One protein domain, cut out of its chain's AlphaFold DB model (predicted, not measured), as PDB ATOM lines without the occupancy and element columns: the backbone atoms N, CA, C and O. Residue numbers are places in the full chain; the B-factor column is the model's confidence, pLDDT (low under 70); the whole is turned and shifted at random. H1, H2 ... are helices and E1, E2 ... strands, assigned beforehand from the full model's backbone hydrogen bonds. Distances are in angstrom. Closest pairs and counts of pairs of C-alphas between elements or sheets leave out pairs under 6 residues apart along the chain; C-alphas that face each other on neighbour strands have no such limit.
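Overview. This is residues 20 to 134 of the 134 residues of an uncharacterized protein of Proteobacteria bacterium (UniProt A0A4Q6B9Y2). A twisted sheet of four antiparallel strands, E1 to E4, has H1 packed over one face, and beyond one end of the sheet H2 and H3 cross each other as an X. H2 reaches the sheet with its residues 41 to 44 and stands up from it; this crossed pair and the sheet together make the long axis. The printed part has 115 residues, with three named helices and then four named strands in the order H1 H2 H3 E1 E2 E3 E4; the sheet order is E1 - E2 - E3 - E4 and the class is mixed, helices and strands. It is compact, with a radius of gyration of the C-alphas of 14.3 A, yet elongated in outline, spanning 47 by 27 by 24 A.

Arrangement. Start at the sheet: E1, residues 80 to 83, E2, residues 101 to 107, E3, residues 115 to 121, and E4, residues 129 to 133, form a meander, each strand the antiparallel neighbour of the one before. Look at N 82 and O 105, 2.8 A apart, for E1 and E2; at N 104 and O 118, 2.9 A, for E2 and E3; and at N 117 and O 131, 2.8 A, for E3 and E4. Each of these pairs is a hairpin, and E1 and E4 are the edge strands. The sheet is twisted, with C-alphas up to 4.1 A off its best plane. H1, residues 20 to 30, is on the sheet over E2 and E3 at a height of 8.7 A; its closest C-alphas to E3 are those of Ala 27 and Val 118, 5.8 A. On the local plane it stands at 59 degrees to E2, slantwise to the strands, but only just. H2, residues 41 to 52, lies over E4 on the same face as H1, which gives two layers, helices on one face of a sheet; its line rises 48 degrees and stands up from the sheet. The closest C-alphas of H2 and E4 are those of Pro 41 and Gly 132, 6.8 A. H3, residues 59 to 74, touches H2, about perpendicular at 75 degrees; the closest C-alphas are those of Arg 46 and Ala 66, 4.3 A. H3 only grazes the sheet, with residues 73 to 74. H1 is apart from H2 and from H3. In H1, H2 and H3 every O i to N i+4 pair is within hydrogen-bond range.

Along the chain. Find C-alpha 20 at (-4.289, -1.906, -18.617); from there H1 runs 15.2 A to C-alpha 30. H2 runs 16.7 A from C-alpha 41, and H3 22.1 A from C-alpha 59 at (-12.092, -32.093, -31.471). E1 is 10.1 A long, E2 19.1 A, E3 19.4 A and E4 13.6 A, ending at C-alpha 133, (-1.906, -24.157, -10.065).

Size, cuts and confidence. The C-alphas farthest apart are those of Lys 55 and Gly 87, 46.8 A. The printed part has no cut. The link from E1 to E2, residues 84 to 100, is long, and the low-confidence residues, 86 to 89, with pLDDT under 70, lie in it; the mean pLDDT of the printed part is 91.3.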
ATOM      1  N   LEU A  20      -3.952  -0.491 -18.751       88.19
ATOM      2  CA  LEU A  20      -4.289  -1.906 -18.617       88.19
ATOM      3  C   LEU A  20      -5.210  -2.444 -19.707       88.19
ATOM      4  O   LEU A  20      -5.321  -3.659 -19.855       88.19
ATOM      5  N   LYS A  21      -5.855  -1.580 -20.492       89.88
ATOM      6  CA  LYS A  21      -6.850  -1.999 -21.484       89.88
ATOM      7  C   LYS A  21      -6.306  -3.052 -22.450       89.88
ATOM      8  O   LYS A  21      -6.962  -4.065 -22.688       89.88
ATOM      9  N   LYS A  22      -5.104  -2.824 -22.990       92.62
ATOM     10  CA  LYS A  22      -4.485  -3.746 -23.948       92.62
ATOM     11  C   LYS A  22      -4.014  -5.061 -23.315       92.62
ATOM     12  O   LYS A  22      -4.399  -6.105 -23.839       92.62
ATOM     13  N   PRO A  23      -3.222  -5.070 -22.227       93.69
ATOM     14  CA  PRO A  23      -2.802  -6.329 -21.615       93.69
ATOM     15  C   PRO A  23      -3.978  -7.131 -21.053       93.69
ATOM     16  O   PRO A  23      -3.967  -8.352 -21.154       93.69
ATOM     17  N   LEU A  24      -5.024  -6.473 -20.551       92.44
ATOM     18  CA  LEU A  24      -6.246  -7.138 -20.104       92.44
ATOM     19  C   LEU A  24      -6.995  -7.827 -21.256       92.44
ATOM     20  O   LEU A  24      -7.421  -8.970 -21.115       92.44
ATOM     21  N   GLU A  25      -7.131  -7.163 -22.408       93.69
ATOM     22  CA  GLU A  25      -7.716  -7.770 -23.611       93.69
ATOM     23  C   GLU A  25      -6.919  -9.008 -24.049       93.69
ATOM     24  O   GLU A  25      -7.501 -10.054 -24.336       93.69
ATOM     25  N   ILE A  26      -5.586  -8.904 -24.064       95.31
ATOM     26  CA  ILE A  26      -4.700 -10.025 -24.405       95.31
ATOM     27  C   ILE A  26      -4.875 -11.166 -23.406       95.31
ATOM     28  O   ILE A  26      -5.033 -12.311 -23.822       95.31
ATOM     29  N   ALA A  27      -4.905 -10.856 -22.109       94.69
ATOM     30  CA  ALA A  27      -5.066 -11.852 -21.063       94.69
ATOM     31  C   ALA A  27      -6.383 -12.625 -21.217       94.69
ATOM     32  O   ALA A  27      -6.376 -13.852 -21.231       94.69
ATOM     33  N   ILE A  28      -7.501 -11.920 -21.420       94.06
ATOM     34  CA  ILE A  28      -8.821 -12.532 -21.622       94.06
ATOM     35  C   ILE A  28      -8.839 -13.401 -22.884       94.06
ATOM     36  O   ILE A  28      -9.322 -14.532 -22.846       94.06
ATOM     37  N   ASN A  29      -8.282 -12.912 -23.995       94.00
ATOM     38  CA  ASN A  29      -8.222 -13.681 -25.236       94.00
ATOM     39  C   ASN A  29      -7.349 -14.932 -25.093       94.00
ATOM     40  O   ASN A  29      -7.650 -15.961 -25.696       94.00
ATOM     41  N   ARG A  30      -6.291 -14.882 -24.274       95.06
ATOM     42  CA  ARG A  30      -5.396 -16.024 -24.076       95.06
ATOM     43  C   ARG A  30      -6.071 -17.197 -23.364       95.06
ATOM     44  O   ARG A  30      -5.672 -18.333 -23.617       95.06
ATOM     45  N   LEU A  31      -7.112 -16.943 -22.563       95.38
ATOM     46  CA  LEU A  31      -7.869 -17.972 -21.834       95.38
ATOM     47  C   LEU A  31      -8.549 -19.002 -22.749       95.38
ATOM     48  O   LEU A  31      -8.839 -20.103 -22.297       95.38
ATOM     49  N   VAL A  32      -8.838 -18.646 -24.005       95.06
ATOM     50  CA  VAL A  32      -9.566 -19.499 -24.969       95.06
ATOM     51  C   VAL A  32      -8.674 -20.062 -26.078       95.06
ATOM     52  O   VAL A  32      -9.171 -20.706 -27.001       95.06
ATOM     53  N   VAL A  33      -7.365 -19.817 -26.012       92.50
ATOM     54  CA  VAL A  33      -6.391 -20.349 -26.972       92.50
ATOM     55  C   VAL A  33      -5.923 -21.721 -26.490       92.50
ATOM     56  O   VAL A  33      -5.559 -21.870 -25.329       92.50
ATOM     57  N   GLU A  34      -5.940 -22.720 -27.379       91.50
ATOM     58  CA  GLU A  34      -5.415 -24.053 -27.064       91.50
ATOM     59  C   GLU A  34      -3.918 -23.986 -26.732       91.50
ATOM     60  O   GLU A  34      -3.139 -23.362 -27.451       91.50
ATOM     61  N   ASP A  35      -3.520 -24.679 -25.670       86.12
ATOM     62  CA  ASP A  35      -2.129 -24.886 -25.289       86.12
ATOM     63  C   ASP A  35      -1.909 -26.273 -24.678       86.12
ATOM     64  O   ASP A  35      -2.843 -27.054 -24.478       86.12
ATOM     65  N   GLU A  36      -0.636 -26.590 -24.448       89.56
ATOM     66  CA  GLU A  36      -0.181 -27.860 -23.874       89.56
ATOM     67  C   GLU A  36      -0.309 -27.902 -22.344       89.56
ATOM     68  O   GLU A  36      -0.018 -28.926 -21.729       89.56
ATOM     69  N   GLU A  37      -0.737 -26.804 -21.718       93.06
ATOM     70  CA  GLU A  37      -0.817 -26.696 -20.269       93.06
ATOM     71  C   GLU A  37      -2.061 -27.418 -19.756       93.06
ATOM     72  O   GLU A  37      -3.186 -26.938 -19.903       93.06
ATOM     73  N   MET A  38      -1.866 -28.601 -19.174       91.62
ATOM     74  CA  MET A  38      -2.964 -29.489 -18.782       91.62
ATOM     75  C   MET A  38      -3.920 -28.828 -17.792       91.62
ATOM     76  O   MET A  38      -5.125 -29.030 -17.901       91.62
ATOM     77  N   GLU A  39      -3.397 -27.999 -16.889       92.62
ATOM     78  CA  GLU A  39      -4.189 -27.301 -15.875       92.62
ATOM     79  C   GLU A  39      -4.657 -25.910 -16.340       92.62
ATOM     80  O   GLU A  39      -5.067 -25.075 -15.534       92.62
ATOM     81  N   SER A  40      -4.599 -25.604 -17.641       95.25
ATOM     82  CA  SER A  40      -5.094 -24.324 -18.150       95.25
ATOM     83  C   SER A  40      -6.621 -24.199 -17.994       95.25
ATOM     84  O   SER A  40      -7.348 -25.199 -18.008       95.25
ATOM     85  N   PRO A  41      -7.162 -22.967 -17.903       95.88
ATOM     86  CA  PRO A  41      -8.604 -22.737 -17.784       95.88
ATOM     87  C   PRO A  41      -9.427 -23.446 -18.864       95.88
ATOM     88  O   PRO A  41     -10.502 -23.979 -18.584       95.88
ATOM     89  N   LEU A  42      -8.925 -23.458 -20.103       97.00
ATOM     90  CA  LEU A  42      -9.607 -24.083 -21.230       97.00
ATOM     91  C   LEU A  42      -9.604 -25.608 -21.121       97.00
ATOM     92  O   LEU A  42     -10.621 -26.232 -21.432       97.00
ATOM     93  N   ASN A  43      -8.498 -26.205 -20.674       96.00
ATOM     94  CA  ASN A  43      -8.406 -27.648 -20.488       96.00
ATOM     95  C   ASN A  43      -9.294 -28.113 -19.322       96.00
ATOM     96  O   ASN A  43     -10.104 -29.018 -19.524       96.00
ATOM     97  N   ASN A  44      -9.318 -27.401 -18.191       96.31
ATOM     98  CA  ASN A  44     -10.257 -27.704 -17.100       96.31
ATOM     99  C   ASN A  44     -11.723 -27.534 -17.558       96.31
ATOM    100  O   ASN A  44     -12.585 -28.369 -17.272       96.31
ATOM    101  N   ALA A  45     -12.035 -26.496 -18.344       96.88
ATOM    102  CA  ALA A  45     -13.369 -26.327 -18.927       96.88
ATOM    103  C   ALA A  45     -13.741 -27.440 -19.914       96.88
ATOM    104  O   ALA A  45     -14.899 -27.865 -19.967       96.88
ATOM    105  N   ARG A  46     -12.769 -27.952 -20.671       95.94
ATOM    106  CA  ARG A  46     -12.946 -29.087 -21.582       95.94
ATOM    107  C   ARG A  46     -13.262 -30.373 -20.824       95.94
ATOM    108  O   ARG A  46     -14.128 -31.124 -21.277       95.94
ATOM    109  N   GLU A  47     -12.632 -30.607 -19.677       94.56
ATOM    110  CA  GLU A  47     -12.951 -31.740 -18.802       94.56
ATOM    111  C   GLU A  47     -14.376 -31.647 -18.253       94.56
ATOM    112  O   GLU A  47     -15.161 -32.585 -18.405       94.56
ATOM    113  N   VAL A  48     -14.768 -30.486 -17.719       96.00
ATOM    114  CA  VAL A  48     -16.142 -30.252 -17.243       96.00
ATOM    115  C   VAL A  48     -17.159 -30.431 -18.376       96.00
ATOM    116  O   VAL A  48     -18.193 -31.079 -18.191       96.00
ATOM    117  N   ALA A  49     -16.870 -29.916 -19.576       95.81
ATOM    118  CA  ALA A  49     -17.705 -30.131 -20.755       95.81
ATOM    119  C   ALA A  49     -17.816 -31.623 -21.109       95.81
ATOM    120  O   ALA A  49     -18.906 -32.106 -21.416       95.81
ATOM    121  N   ALA A  50     -16.714 -32.375 -21.035       94.56
ATOM    122  CA  ALA A  50     -16.706 -33.812 -21.281       94.56
ATOM    123  C   ALA A  50     -17.561 -34.581 -20.266       94.56
ATOM    124  O   ALA A  50     -18.347 -35.429 -20.684       94.56
ATOM    125  N   MET A  51     -17.498 -34.230 -18.978       92.88
ATOM    126  CA  MET A  51     -18.328 -34.837 -17.927       92.88
ATOM    127  C   MET A  51     -19.830 -34.586 -18.130       92.88
ATOM    128  O   MET A  51     -20.654 -35.431 -17.780       92.88
ATOM    129  N   ARG A  52     -20.212 -33.445 -18.723       91.81
ATOM    130  CA  ARG A  52     -21.616 -33.139 -19.069       91.81
ATOM    131  C   ARG A  52     -22.129 -33.965 -20.256       91.81
ATOM    132  O   ARG A  52     -23.343 -34.075 -20.451       91.81
ATOM    133  N   ARG A  53     -21.239 -34.537 -21.073       87.06
ATOM    134  CA  ARG A  53     -21.593 -35.273 -22.294       87.06
ATOM    135  C   ARG A  53     -21.735 -36.769 -22.026       87.06
ATOM    136  O   ARG A  53     -21.004 -37.370 -21.255       87.06
ATOM    137  N   ARG A  54     -22.671 -37.402 -22.743       78.94
ATOM    138  CA  ARG A  54     -22.889 -38.865 -22.704       78.94
ATOM    139  C   ARG A  54     -22.112 -39.629 -23.782       78.94
ATOM    140  O   ARG A  54     -22.126 -40.856 -23.781       78.94
ATOM    141  N   LYS A  55     -21.525 -38.924 -24.754       87.75
ATOM    142  CA  LYS A  55     -20.836 -39.493 -25.923       87.75
ATOM    143  C   LYS A  55     -19.619 -38.647 -26.284       87.75
ATOM    144  O   LYS A  55     -19.609 -37.444 -26.025       87.75
ATOM    145  N   SER A  56     -18.639 -39.287 -26.921       89.88
ATOM    146  CA  SER A  56     -17.507 -38.601 -27.546       89.88
ATOM    147  C   SER A  56     -17.975 -37.705 -28.700       89.88
ATOM    148  O   SER A  56     -18.980 -37.998 -29.354       89.88
ATOM    149  N   VAL A  57     -17.252 -36.613 -28.931       93.44
ATOM    150  CA  VAL A  57     -17.516 -35.603 -29.965       93.44
ATOM    151  C   VAL A  57     -16.228 -35.308 -30.735       93.44
ATOM    152  O   VAL A  57     -15.149 -35.722 -30.309       93.44
ATOM    153  N   SER A  58     -16.322 -34.604 -31.867       95.38
ATOM    154  CA  SER A  58     -15.124 -34.173 -32.600       95.38
ATOM    155  C   SER A  58     -14.267 -33.212 -31.764       95.38
ATOM    156  O   SER A  58     -14.746 -32.621 -30.789       95.38
ATOM    157  N   LYS A  59     -13.000 -33.024 -32.154       92.06
ATOM    158  CA  LYS A  59     -12.092 -32.093 -31.471       92.06
ATOM    159  C   LYS A  59     -12.648 -30.666 -31.488       92.06
ATOM    160  O   LYS A  59     -12.654 -30.000 -30.457       92.06
ATOM    161  N   GLU A  60     -13.176 -30.234 -32.628       93.88
ATOM    162  CA  GLU A  60     -13.754 -28.904 -32.837       93.88
ATOM    163  C   GLU A  60     -14.944 -28.692 -31.906       93.88
ATOM    164  O   GLU A  60     -14.999 -27.703 -31.178       93.88
ATOM    165  N   LYS A  61     -15.854 -29.673 -31.836       94.50
ATOM    166  CA  LYS A  61     -16.998 -29.595 -30.927       94.50
ATOM    167  C   LYS A  61     -16.564 -29.608 -29.460       94.50
ATOM    168  O   LYS A  61     -17.150 -28.920 -28.628       94.50
ATOM    169  N   SER A  62     -15.514 -30.363 -29.140       94.38
ATOM    170  CA  SER A  62     -14.932 -30.369 -27.799       94.38
ATOM    171  C   SER A  62     -14.395 -28.993 -27.400       94.38
ATOM    172  O   SER A  62     -14.634 -28.557 -26.276       94.38
ATOM    173  N   LEU A  63     -13.727 -28.297 -28.324       94.56
ATOM    174  CA  LEU A  63     -13.235 -26.935 -28.128       94.56
ATOM    175  C   LEU A  63     -14.381 -25.922 -27.984       94.56
ATOM    176  O   LEU A  63     -14.361 -25.133 -27.045       94.56
ATOM    177  N   GLU A  64     -15.400 -25.965 -28.845       94.94
ATOM    178  CA  GLU A  64     -16.570 -25.076 -28.744       94.94
ATOM    179  C   GLU A  64     -17.285 -25.200 -27.391       94.94
ATOM    180  O   GLU A  64     -17.632 -24.199 -26.756       94.94
ATOM    181  N   ASP A  65     -17.498 -26.436 -26.936       95.38
ATOM    182  CA  ASP A  65     -18.145 -26.694 -25.652       95.38
ATOM    183  C   ASP A  65     -17.260 -26.222 -24.488       95.38
ATOM    184  O   ASP A  65     -17.774 -25.653 -23.528       95.38
ATOM    185  N   ALA A  66     -15.936 -26.395 -24.584       96.44
ATOM    186  CA  ALA A  66     -14.990 -25.906 -23.583       96.44
ATOM    187  C   ALA A  66     -15.016 -24.374 -23.476       96.44
ATOM    188  O   ALA A  66     -15.117 -23.845 -22.374       96.44
ATOM    189  N   VAL A  67     -15.010 -23.657 -24.606       96.50
ATOM    190  CA  VAL A  67     -15.133 -22.188 -24.629       96.50
ATOM    191  C   VAL A  67     -16.472 -21.737 -24.037       96.50
ATOM    192  O   VAL A  67     -16.522 -20.755 -23.299       96.50
ATOM    193  N   THR A  68     -17.553 -22.475 -24.307       96.25
ATOM    194  CA  THR A  68     -18.877 -22.201 -23.726       96.25
ATOM    195  C   THR A  68     -18.858 -22.352 -22.205       96.25
ATOM    196  O   THR A  68     -19.252 -21.430 -21.494       96.25
ATOM    197  N   VAL A  69     -18.347 -23.477 -21.694       96.75
ATOM    198  CA  VAL A  69     -18.225 -23.730 -20.250       96.75
ATOM    199  C   VAL A  69     -17.308 -22.705 -19.587       96.75
ATOM    200  O   VAL A  69     -17.641 -22.174 -18.530       96.75
ATOM    201  N   LEU A  70     -16.179 -22.370 -20.207       97.00
ATOM    202  CA  LEU A  70     -15.274 -21.356 -19.680       97.00
ATOM    203  C   LEU A  70     -15.983 -20.003 -19.544       97.00
ATOM    204  O   LEU A  70     -15.927 -19.397 -18.478       97.00
ATOM    205  N   ALA A  71     -16.716 -19.564 -20.571       96.12
ATOM    206  CA  ALA A  71     -17.473 -18.317 -20.519       96.12
ATOM    207  C   ALA A  71     -18.582 -18.337 -19.454       96.12
ATOM    208  O   ALA A  71     -18.740 -17.365 -18.715       96.12
ATOM    209  N   GLU A  72     -19.313 -19.448 -19.318       95.62
ATOM    210  CA  GLU A  72     -20.327 -19.628 -18.270       95.62
ATOM    211  C   GLU A  72     -19.752 -19.443 -16.861       95.62
ATOM    212  O   GLU A  72     -20.434 -18.919 -15.980       95.62
ATOM    213  N   HIS A  73     -18.526 -19.912 -16.625       96.25
ATOM    214  CA  HIS A  73     -17.882 -19.854 -15.318       96.25
ATOM    215  C   HIS A  73     -17.159 -18.525 -15.089       96.25
ATOM    216  O   HIS A  73     -17.267 -17.966 -13.998       96.25
ATOM    217  N   PHE A  74     -16.495 -17.981 -16.107       95.50
ATOM    218  CA  PHE A  74     -15.852 -16.668 -16.062       95.50
ATOM    219  C   PHE A  74     -16.866 -15.556 -15.756       95.50
ATOM    220  O   PHE A  74     -16.624 -14.717 -14.895       95.50
ATOM    221  N   ASN A  75     -18.060 -15.625 -16.355       93.31
ATOM    222  CA  ASN A  75     -19.131 -14.639 -16.180       93.31
ATOM    223  C   ASN A  75     -19.954 -14.843 -14.885       93.31
ATOM    224  O   ASN A  75     -21.100 -14.395 -14.793       93.31
ATOM    225  N   LYS A  76     -19.427 -15.521 -13.857       93.25
ATOM    226  CA  LYS A  76     -20.090 -15.602 -12.541       93.25
ATOM    227  C   LYS A  76     -19.539 -14.549 -11.593       93.25
ATOM    228  O   LYS A  76     -18.349 -14.280 -11.573       93.25
ATOM    229  N   LYS A  77     -20.392 -14.037 -10.698       91.75
ATOM    230  CA  LYS A  77     -19.989 -13.083  -9.642       91.75
ATOM    231  C   LYS A  77     -18.904 -13.617  -8.698       91.75
ATOM    232  O   LYS A  77     -18.235 -12.833  -8.042       91.75
ATOM    233  N   SER A  78     -18.782 -14.939  -8.588       92.75
ATOM    234  CA  SER A  78     -17.746 -15.610  -7.798       92.75
ATOM    235  C   SER A  78     -16.377 -15.620  -8.477       92.75
ATOM    236  O   SER A  78     -15.401 -15.982  -7.833       92.75
ATOM    237  N   SER A  79     -16.321 -15.308  -9.770       93.31
ATOM    238  CA  SER A  79     -15.093 -15.318 -10.551       93.31
ATOM    239  C   SER A  79     -14.436 -13.946 -10.496       93.31
ATOM    240  O   SER A  79     -15.109 -12.918 -10.591       93.31
ATOM    241  N   GLN A  80     -13.124 -13.938 -10.297       91.56
ATOM    242  CA  GLN A  80     -12.350 -12.722 -10.083       91.56
ATOM    243  C   GLN A  80     -11.081 -12.783 -10.919       91.56
ATOM    244  O   GLN A  80     -10.340 -13.760 -10.836       91.56
ATOM    245  N   LEU A  81     -10.853 -11.738 -11.711       91.94
ATOM    246  CA  LEU A  81      -9.592 -11.495 -12.396       91.94
ATOM    247  C   LEU A  81      -8.921 -10.300 -11.715       91.94
ATOM    248  O   LEU A  81      -9.528  -9.240 -11.579       91.94
ATOM    249  N   THR A  82      -7.675 -10.443 -11.300       90.00
ATOM    250  CA  THR A  82      -6.971  -9.432 -10.510       90.00
ATOM    251  C   THR A  82      -5.613  -9.166 -11.130       90.00
ATOM    252  O   THR A  82      -4.888 -10.105 -11.452       90.00
ATOM    253  N   LEU A  83      -5.248  -7.892 -11.298       90.56
ATOM    254  CA  LEU A  83      -3.874  -7.550 -11.642       90.56
ATOM    255  C   LEU A  83      -2.982  -7.736 -10.412       90.56
ATOM    256  O   LEU A  83      -3.223  -7.167  -9.348       90.56
ATOM    257  N   VAL A  84      -1.916  -8.506 -10.574       88.50
ATOM    258  CA  VAL A  84      -0.948  -8.770  -9.514       88.50
ATOM    259  C   VAL A  84       0.029  -7.603  -9.443       88.50
ATOM    260  O   VAL A  84       0.803  -7.364 -10.368       88.50
ATOM    261  N   GLY A  85      -0.010  -6.851  -8.343       77.75
ATOM    262  CA  GLY A  85       0.906  -5.737  -8.093       77.75
ATOM    263  C   GLY A  85       2.109  -6.111  -7.222       77.75
ATOM    264  O   GLY A  85       2.143  -7.156  -6.573       77.75
ATOM    265  N   ALA A  86       3.075  -5.190  -7.127       53.75
ATOM    266  CA  ALA A  86       4.157  -5.240  -6.143       53.75
ATOM    267  C   ALA A  86       3.595  -5.029  -4.717       53.75
ATOM    268  O   ALA A  86       3.552  -3.912  -4.195       53.75
ATOM    269  N   GLY A  87       3.086  -6.095  -4.094       54.12
ATOM    270  CA  GLY A  87       2.411  -6.044  -2.795       54.12
ATOM    271  C   GLY A  87       1.946  -7.414  -2.292       54.12
ATOM    272  O   GLY A  87       2.204  -8.437  -2.918       54.12
ATOM    273  N   LYS A  88       1.299  -7.445  -1.117       50.56
ATOM    274  CA  LYS A  88       0.812  -8.684  -0.487       50.56
ATOM    275  C   LYS A  88      -0.281  -9.333  -1.348       50.56
ATOM    276  O   LYS A  88      -1.325  -8.729  -1.559       50.56
ATOM    277  N   GLY A  89      -0.032 -10.565  -1.779       63.16
ATOM    278  CA  GLY A  89      -0.912 -11.414  -2.581       63.16
ATOM    279  C   GLY A  89      -0.176 -12.707  -2.945       63.16
ATOM    280  O   GLY A  89       1.027 -12.818  -2.682       63.16
ATOM    281  N   GLN A  90      -0.880 -13.686  -3.515       70.69
ATOM    282  CA  GLN A  90      -0.212 -14.839  -4.122       70.69
ATOM    283  C   GLN A  90       0.641 -14.364  -5.296       70.69
ATOM    284  O   GLN A  90       0.249 -13.470  -6.049       70.69
ATOM    285  N   LYS A  91       1.841 -14.927  -5.394       80.62
ATOM    286  CA  LYS A  91       2.758 -14.667  -6.495       80.62
ATOM    287  C   LYS A  91       2.544 -15.738  -7.558       80.62
ATOM    288  O   LYS A  91       2.180 -16.852  -7.195       80.62
ATOM    289  N   PRO A  92       2.786 -15.415  -8.831       85.19
ATOM    290  CA  PRO A  92       2.808 -16.438  -9.855       85.19
ATOM    291  C   PRO A  92       3.954 -17.424  -9.569       85.19
ATOM    292  O   PRO A  92       5.015 -17.054  -9.049       85.19
ATOM    293  N   GLU A  93       3.702 -18.697  -9.845       84.44
ATOM    294  CA  GLU A  93       4.510 -19.815  -9.340       84.44
ATOM    295  C   GLU A  93       5.767 -20.074 -10.180       84.44
ATOM    296  O   GLU A  93       6.687 -20.763  -9.740       84.44
ATOM    297  N   ARG A  94       5.856 -19.498 -11.386       90.31
ATOM    298  CA  ARG A  94       7.009 -19.678 -12.284       90.31
ATOM    299  C   ARG A  94       8.048 -18.556 -12.164       90.31
ATOM    300  O   ARG A  94       8.988 -18.506 -12.957       90.31
ATOM    301  N   GLY A  95       7.941 -17.703 -11.141       87.00
ATOM    302  CA  GLY A  95       8.937 -16.677 -10.818       87.00
ATOM    303  C   GLY A  95       8.893 -15.450 -11.730       87.00
ATOM    304  O   GLY A  95       9.917 -14.798 -11.940       87.00
ATOM    305  N   GLU A  96       7.728 -15.141 -12.288       92.25
ATOM    306  CA  GLU A  96       7.530 -14.057 -13.237       92.25
ATOM    307  C   GLU A  96       7.873 -12.695 -12.630       92.25
ATOM    308  O   GLU A  96       7.436 -12.315 -11.543       92.25
ATOM    309  N   ASP A  97       8.650 -11.933 -13.391       90.44
ATOM    310  CA  ASP A  97       9.058 -10.582 -13.036       90.44
ATOM    311  C   ASP A  97       7.932  -9.588 -13.370       90.44
ATOM    312  O   ASP A  97       7.643  -9.350 -14.547       90.44
ATOM    313  N   LEU A  98       7.300  -9.006 -12.346       89.38
ATOM    314  CA  LEU A  98       6.200  -8.037 -12.491       89.38
ATOM    315  C   LEU A  98       6.645  -6.713 -13.144       89.38
ATOM    316  O   LEU A  98       5.827  -5.965 -13.686       89.38
ATOM    317  N   GLU A  99       7.948  -6.420 -13.146       89.56
ATOM    318  CA  GLU A  99       8.473  -5.260 -13.868       89.56
ATOM    319  C   GLU A  99       8.440  -5.499 -15.380       89.56
ATOM    320  O   GLU A  99       8.175  -4.568 -16.138       89.56
ATOM    321  N   LYS A 100       8.600  -6.753 -15.820       92.75
ATOM    322  CA  LYS A 100       8.630  -7.151 -17.240       92.75
ATOM    323  C   LYS A 100       7.310  -7.704 -17.762       92.75
ATOM    324  O   LYS A 100       7.121  -7.798 -18.973       92.75
ATOM    325  N   ASN A 101       6.397  -8.074 -16.869       93.75
ATOM    326  CA  ASN A 101       5.154  -8.746 -17.218       93.75
ATOM    327  C   ASN A 101       3.961  -8.071 -16.551       93.75
ATOM    328  O   ASN A 101       4.017  -7.683 -15.387       93.75
ATOM    329  N   TRP A 102       2.852  -7.998 -17.276       93.94
ATOM    330  CA  TRP A 102       1.543  -7.889 -16.654       93.94
ATOM    331  C   TRP A 102       1.106  -9.290 -16.251       93.94
ATOM    332  O   TRP A 102       0.979 -10.167 -17.105       93.94
ATOM    333  N   VAL A 103       0.899  -9.508 -14.957       94.00
ATOM    334  CA  VAL A 103       0.454 -10.799 -14.435       94.00
ATOM    335  C   VAL A 103      -0.940 -10.634 -13.869       94.00
ATOM    336  O   VAL A 103      -1.181  -9.771 -13.026       94.00
ATOM    337  N   PHE A 104      -1.852 -11.476 -14.332       93.50
ATOM    338  CA  PHE A 104      -3.218 -11.534 -13.850       93.50
ATOM    339  C   PHE A 104      -3.444 -12.859 -13.134       93.50
ATOM    340  O   PHE A 104      -3.117 -13.910 -13.682       93.50
ATOM    341  N   SER A 105      -4.029 -12.816 -11.940       93.12
ATOM    342  CA  SER A 105      -4.610 -14.003 -11.320       93.12
ATOM    343  C   SER A 105      -6.083 -14.093 -11.685       93.12
ATOM    344  O   SER A 105      -6.799 -13.093 -11.692       93.12
ATOM    345  N   LEU A 106      -6.545 -15.296 -11.992       94.38
ATOM    346  CA  LEU A 106      -7.935 -15.611 -12.258       94.38
ATOM    347  C   LEU A 106      -8.356 -16.747 -11.336       94.38
ATOM    348  O   LEU A 106      -7.823 -17.850 -11.405       94.38
ATOM    349  N   VAL A 107      -9.357 -16.484 -10.505       93.69
ATOM    350  CA  VAL A 107      -9.991 -17.495  -9.661       93.69
ATOM    351  C   VAL A 107     -11.409 -17.710 -10.166       93.69
ATOM    352  O   VAL A 107     -12.179 -16.758 -10.302       93.69
ATOM    353  N   MET A 108     -11.767 -18.963 -10.449       95.94
ATOM    354  CA  MET A 108     -13.108 -19.355 -10.898       95.94
ATOM    355  C   MET A 108     -13.617 -20.529 -10.054       95.94
ATOM    356  O   MET A 108     -13.663 -21.654 -10.549       95.94
ATOM    357  N   PRO A 109     -14.088 -20.287  -8.813       95.31
ATOM    358  CA  PRO A 109     -14.368 -21.349  -7.837       95.31
ATOM    359  C   PRO A 109     -15.405 -22.379  -8.292       95.31
ATOM    360  O   PRO A 109     -15.512 -23.469  -7.745       95.31
ATOM    361  N   THR A 110     -16.237 -22.017  -9.269       95.94
ATOM    362  CA  THR A 110     -17.245 -22.934  -9.806       95.94
ATOM    363  C   THR A 110     -16.716 -23.830 -10.918       95.94
ATOM    364  O   THR A 110     -17.407 -24.776 -11.273       95.94
ATOM    365  N   LEU A 111     -15.574 -23.495 -11.533       96.56
ATOM    366  CA  LEU A 111     -14.936 -24.293 -12.584       96.56
ATOM    367  C   LEU A 111     -13.996 -25.329 -11.977       96.56
ATOM    368  O   LEU A 111     -14.046 -26.492 -12.356       96.56
ATOM    369  N   SER A 112     -13.143 -24.873 -11.066       95.12
ATOM    370  CA  SER A 112     -12.038 -25.628 -10.498       95.12
ATOM    371  C   SER A 112     -11.560 -24.929  -9.219       95.12
ATOM    372  O   SER A 112     -11.878 -23.760  -8.992       95.12
ATOM    373  N   ASP A 113     -10.827 -25.654  -8.386       93.06
ATOM    374  CA  ASP A 113     -10.116 -25.159  -7.204       93.06
ATOM    375  C   ASP A 113      -8.793 -24.450  -7.534       93.06
ATOM    376  O   ASP A 113      -8.237 -23.785  -6.661       93.06
ATOM    377  N   HIS A 114      -8.336 -24.526  -8.786       93.88
ATOM    378  CA  HIS A 114      -7.085 -23.916  -9.213       93.88
ATOM    379  C   HIS A 114      -7.140 -22.385  -9.191       93.88
ATOM    380  O   HIS A 114      -8.171 -21.745  -9.447       93.88
ATOM    381  N   ILE A 115      -5.962 -21.802  -9.009       93.38
ATOM    382  CA  ILE A 115      -5.673 -20.422  -9.379       93.38
ATOM    383  C   ILE A 115      -5.040 -20.439 -10.756       93.38
ATOM    384  O   ILE A 115      -4.069 -21.151 -11.001       93.38
ATOM    385  N   TYR A 116      -5.576 -19.624 -11.651       95.31
ATOM    386  CA  TYR A 116      -5.018 -19.460 -12.977       95.31
ATOM    387  C   TYR A 116      -4.180 -18.194 -13.048       95.31
ATOM    388  O   TYR A 116      -4.571 -17.145 -12.541       95.31
ATOM    389  N   TRP A 117      -3.052 -18.280 -13.730       95.62
ATOM    390  CA  TRP A 117      -2.162 -17.162 -13.986       95.62
ATOM    391  C   TRP A 117      -2.152 -16.870 -15.472       95.62
ATOM    392  O   TRP A 117      -1.931 -17.772 -16.275       95.62
ATOM    393  N   VAL A 118      -2.371 -15.612 -15.842       95.69
ATOM    394  CA  VAL A 118      -2.198 -15.136 -17.213       95.69
ATOM    395  C   VAL A 118      -1.065 -14.131 -17.229       95.69
ATOM    396  O   VAL A 118      -1.130 -13.095 -16.567       95.69
ATOM    397  N   VAL A 119      -0.024 -14.444 -17.986       95.81
ATOM    398  CA  VAL A 119       1.196 -13.649 -18.057       95.81
ATOM    399  C   VAL A 119       1.263 -13.012 -19.431       95.81
ATOM    400  O   VAL A 119       1.234 -13.707 -20.443       95.81
ATOM    401  N   VAL A 120       1.349 -11.685 -19.465       96.44
ATOM    402  CA  VAL A 120       1.468 -10.898 -20.693       96.44
ATOM    403  C   VAL A 120       2.781 -10.117 -20.636       96.44
ATOM    404  O   VAL A 120       2.880  -9.161 -19.857       96.44
ATOM    405  N   PRO A 121       3.798 -10.485 -21.435       96.00
ATOM    406  CA  PRO A 121       5.046  -9.734 -21.485       96.00
ATOM    407  C   PRO A 121       4.797  -8.293 -21.940       96.00
ATOM    408  O   PRO A 121       4.044  -8.058 -22.887       96.00
ATOM    409  N   LYS A 122       5.430  -7.318 -21.280       93.94
ATOM    410  CA  LYS A 122       5.267  -5.893 -21.621       93.94
ATOM    411  C   LYS A 122       5.889  -5.553 -22.977       93.94
ATOM    412  O   LYS A 122       5.309  -4.768 -23.722       93.94
ATOM    413  N   ASP A 123       7.016  -6.188 -23.298       93.69
ATOM    414  CA  ASP A 123       7.795  -5.916 -24.515       93.69
ATOM    415  C   ASP A 123       7.445  -6.841 -25.695       93.69
ATOM    416  O   ASP A 123       7.767  -6.520 -26.837       93.69
ATOM    417  N   ALA A 124       6.794  -7.980 -25.434       92.44
ATOM    418  CA  ALA A 124       6.426  -8.980 -26.447       92.44
ATOM    419  C   ALA A 124       5.052  -9.608 -26.134       92.44
ATOM    420  O   ALA A 124       4.979 -10.765 -25.701       92.44
ATOM    421  N   PRO A 125       3.946  -8.853 -26.273       89.06
ATOM    422  CA  PRO A 125       2.631  -9.289 -25.802       89.06
ATOM    423  C   PRO A 125       2.086 -10.553 -26.491       89.06
ATOM    424  O   PRO A 125       1.232 -11.239 -25.935       89.06
ATOM    425  N   GLU A 126       2.576 -10.886 -27.683       89.44
ATOM    426  CA  GLU A 126       2.305 -12.141 -28.393       89.44
ATOM    427  C   GLU A 126       2.851 -13.380 -27.669       89.44
ATOM    428  O   GLU A 126       2.344 -14.480 -27.873       89.44
ATOM    429  N   GLY A 127       3.838 -13.201 -26.788       92.81
ATOM    430  CA  GLY A 127       4.381 -14.240 -25.918       92.81
ATOM    431  C   GLY A 127       3.518 -14.528 -24.689       92.81
ATOM    432  O   GLY A 127       4.018 -15.115 -23.733       92.81
ATOM    433  N   ALA A 128       2.259 -14.082 -24.667       96.25
ATOM    434  CA  ALA A 128       1.361 -14.315 -23.546       96.25
ATOM    435  C   ALA A 128       1.028 -15.803 -23.360       96.25
ATOM    436  O   ALA A 128       0.759 -16.541 -24.314       96.25
ATOM    437  N   TYR A 129       0.976 -16.239 -22.107       96.06
ATOM    438  CA  TYR A 129       0.676 -17.621 -21.744       96.06
ATOM    439  C   TYR A 129      -0.194 -17.699 -20.494       96.06
ATOM    440  O   TYR A 129      -0.338 -16.726 -19.752       96.06
ATOM    441  N   VAL A 130      -0.809 -18.862 -20.300       95.81
ATOM    442  CA  VAL A 130      -1.696 -19.145 -19.176       95.81
ATOM    443  C   VAL A 130      -1.348 -20.495 -18.566       95.81
ATOM    444  O   VAL A 130      -0.904 -21.393 -19.279       95.81
ATOM    445  N   TYR A 131      -1.530 -20.628 -17.257       95.69
ATOM    446  CA  TYR A 131      -1.431 -21.904 -16.553       95.69
ATOM    447  C   TYR A 131      -2.294 -21.922 -15.294       95.69
ATOM    448  O   TYR A 131      -2.670 -20.865 -14.789       95.69
ATOM    449  N   GLY A 132      -2.640 -23.119 -14.823       93.50
ATOM    450  CA  GLY A 132      -3.276 -23.342 -13.525       93.50
ATOM    451  C   GLY A 132      -2.278 -23.814 -12.478       93.50
ATOM    452  O   GLY A 132      -1.178 -24.253 -12.814       93.50
ATOM    453  N   PHE A 133      -2.656 -23.664 -11.212       87.38
ATOM    454  CA  PHE A 133      -1.906 -24.157 -10.065       87.38
ATOM    455  C   PHE A 133      -2.831 -24.427  -8.869       87.38
ATOM    456  O   PHE A 133      -3.796 -23.681  -8.668       87.38
ATOM    457  N   ASN A 134      -2.489 -25.443  -8.065       76.75
ATOM    458  CA  ASN A 134      -3.163 -25.832  -6.817       76.75
ATOM    459  C   ASN A 134      -2.329 -25.540  -5.569       76.75
ATOM    460  O   ASN A 134      -1.166 -25.995  -5.520       76.75
TER     461      ASN A 134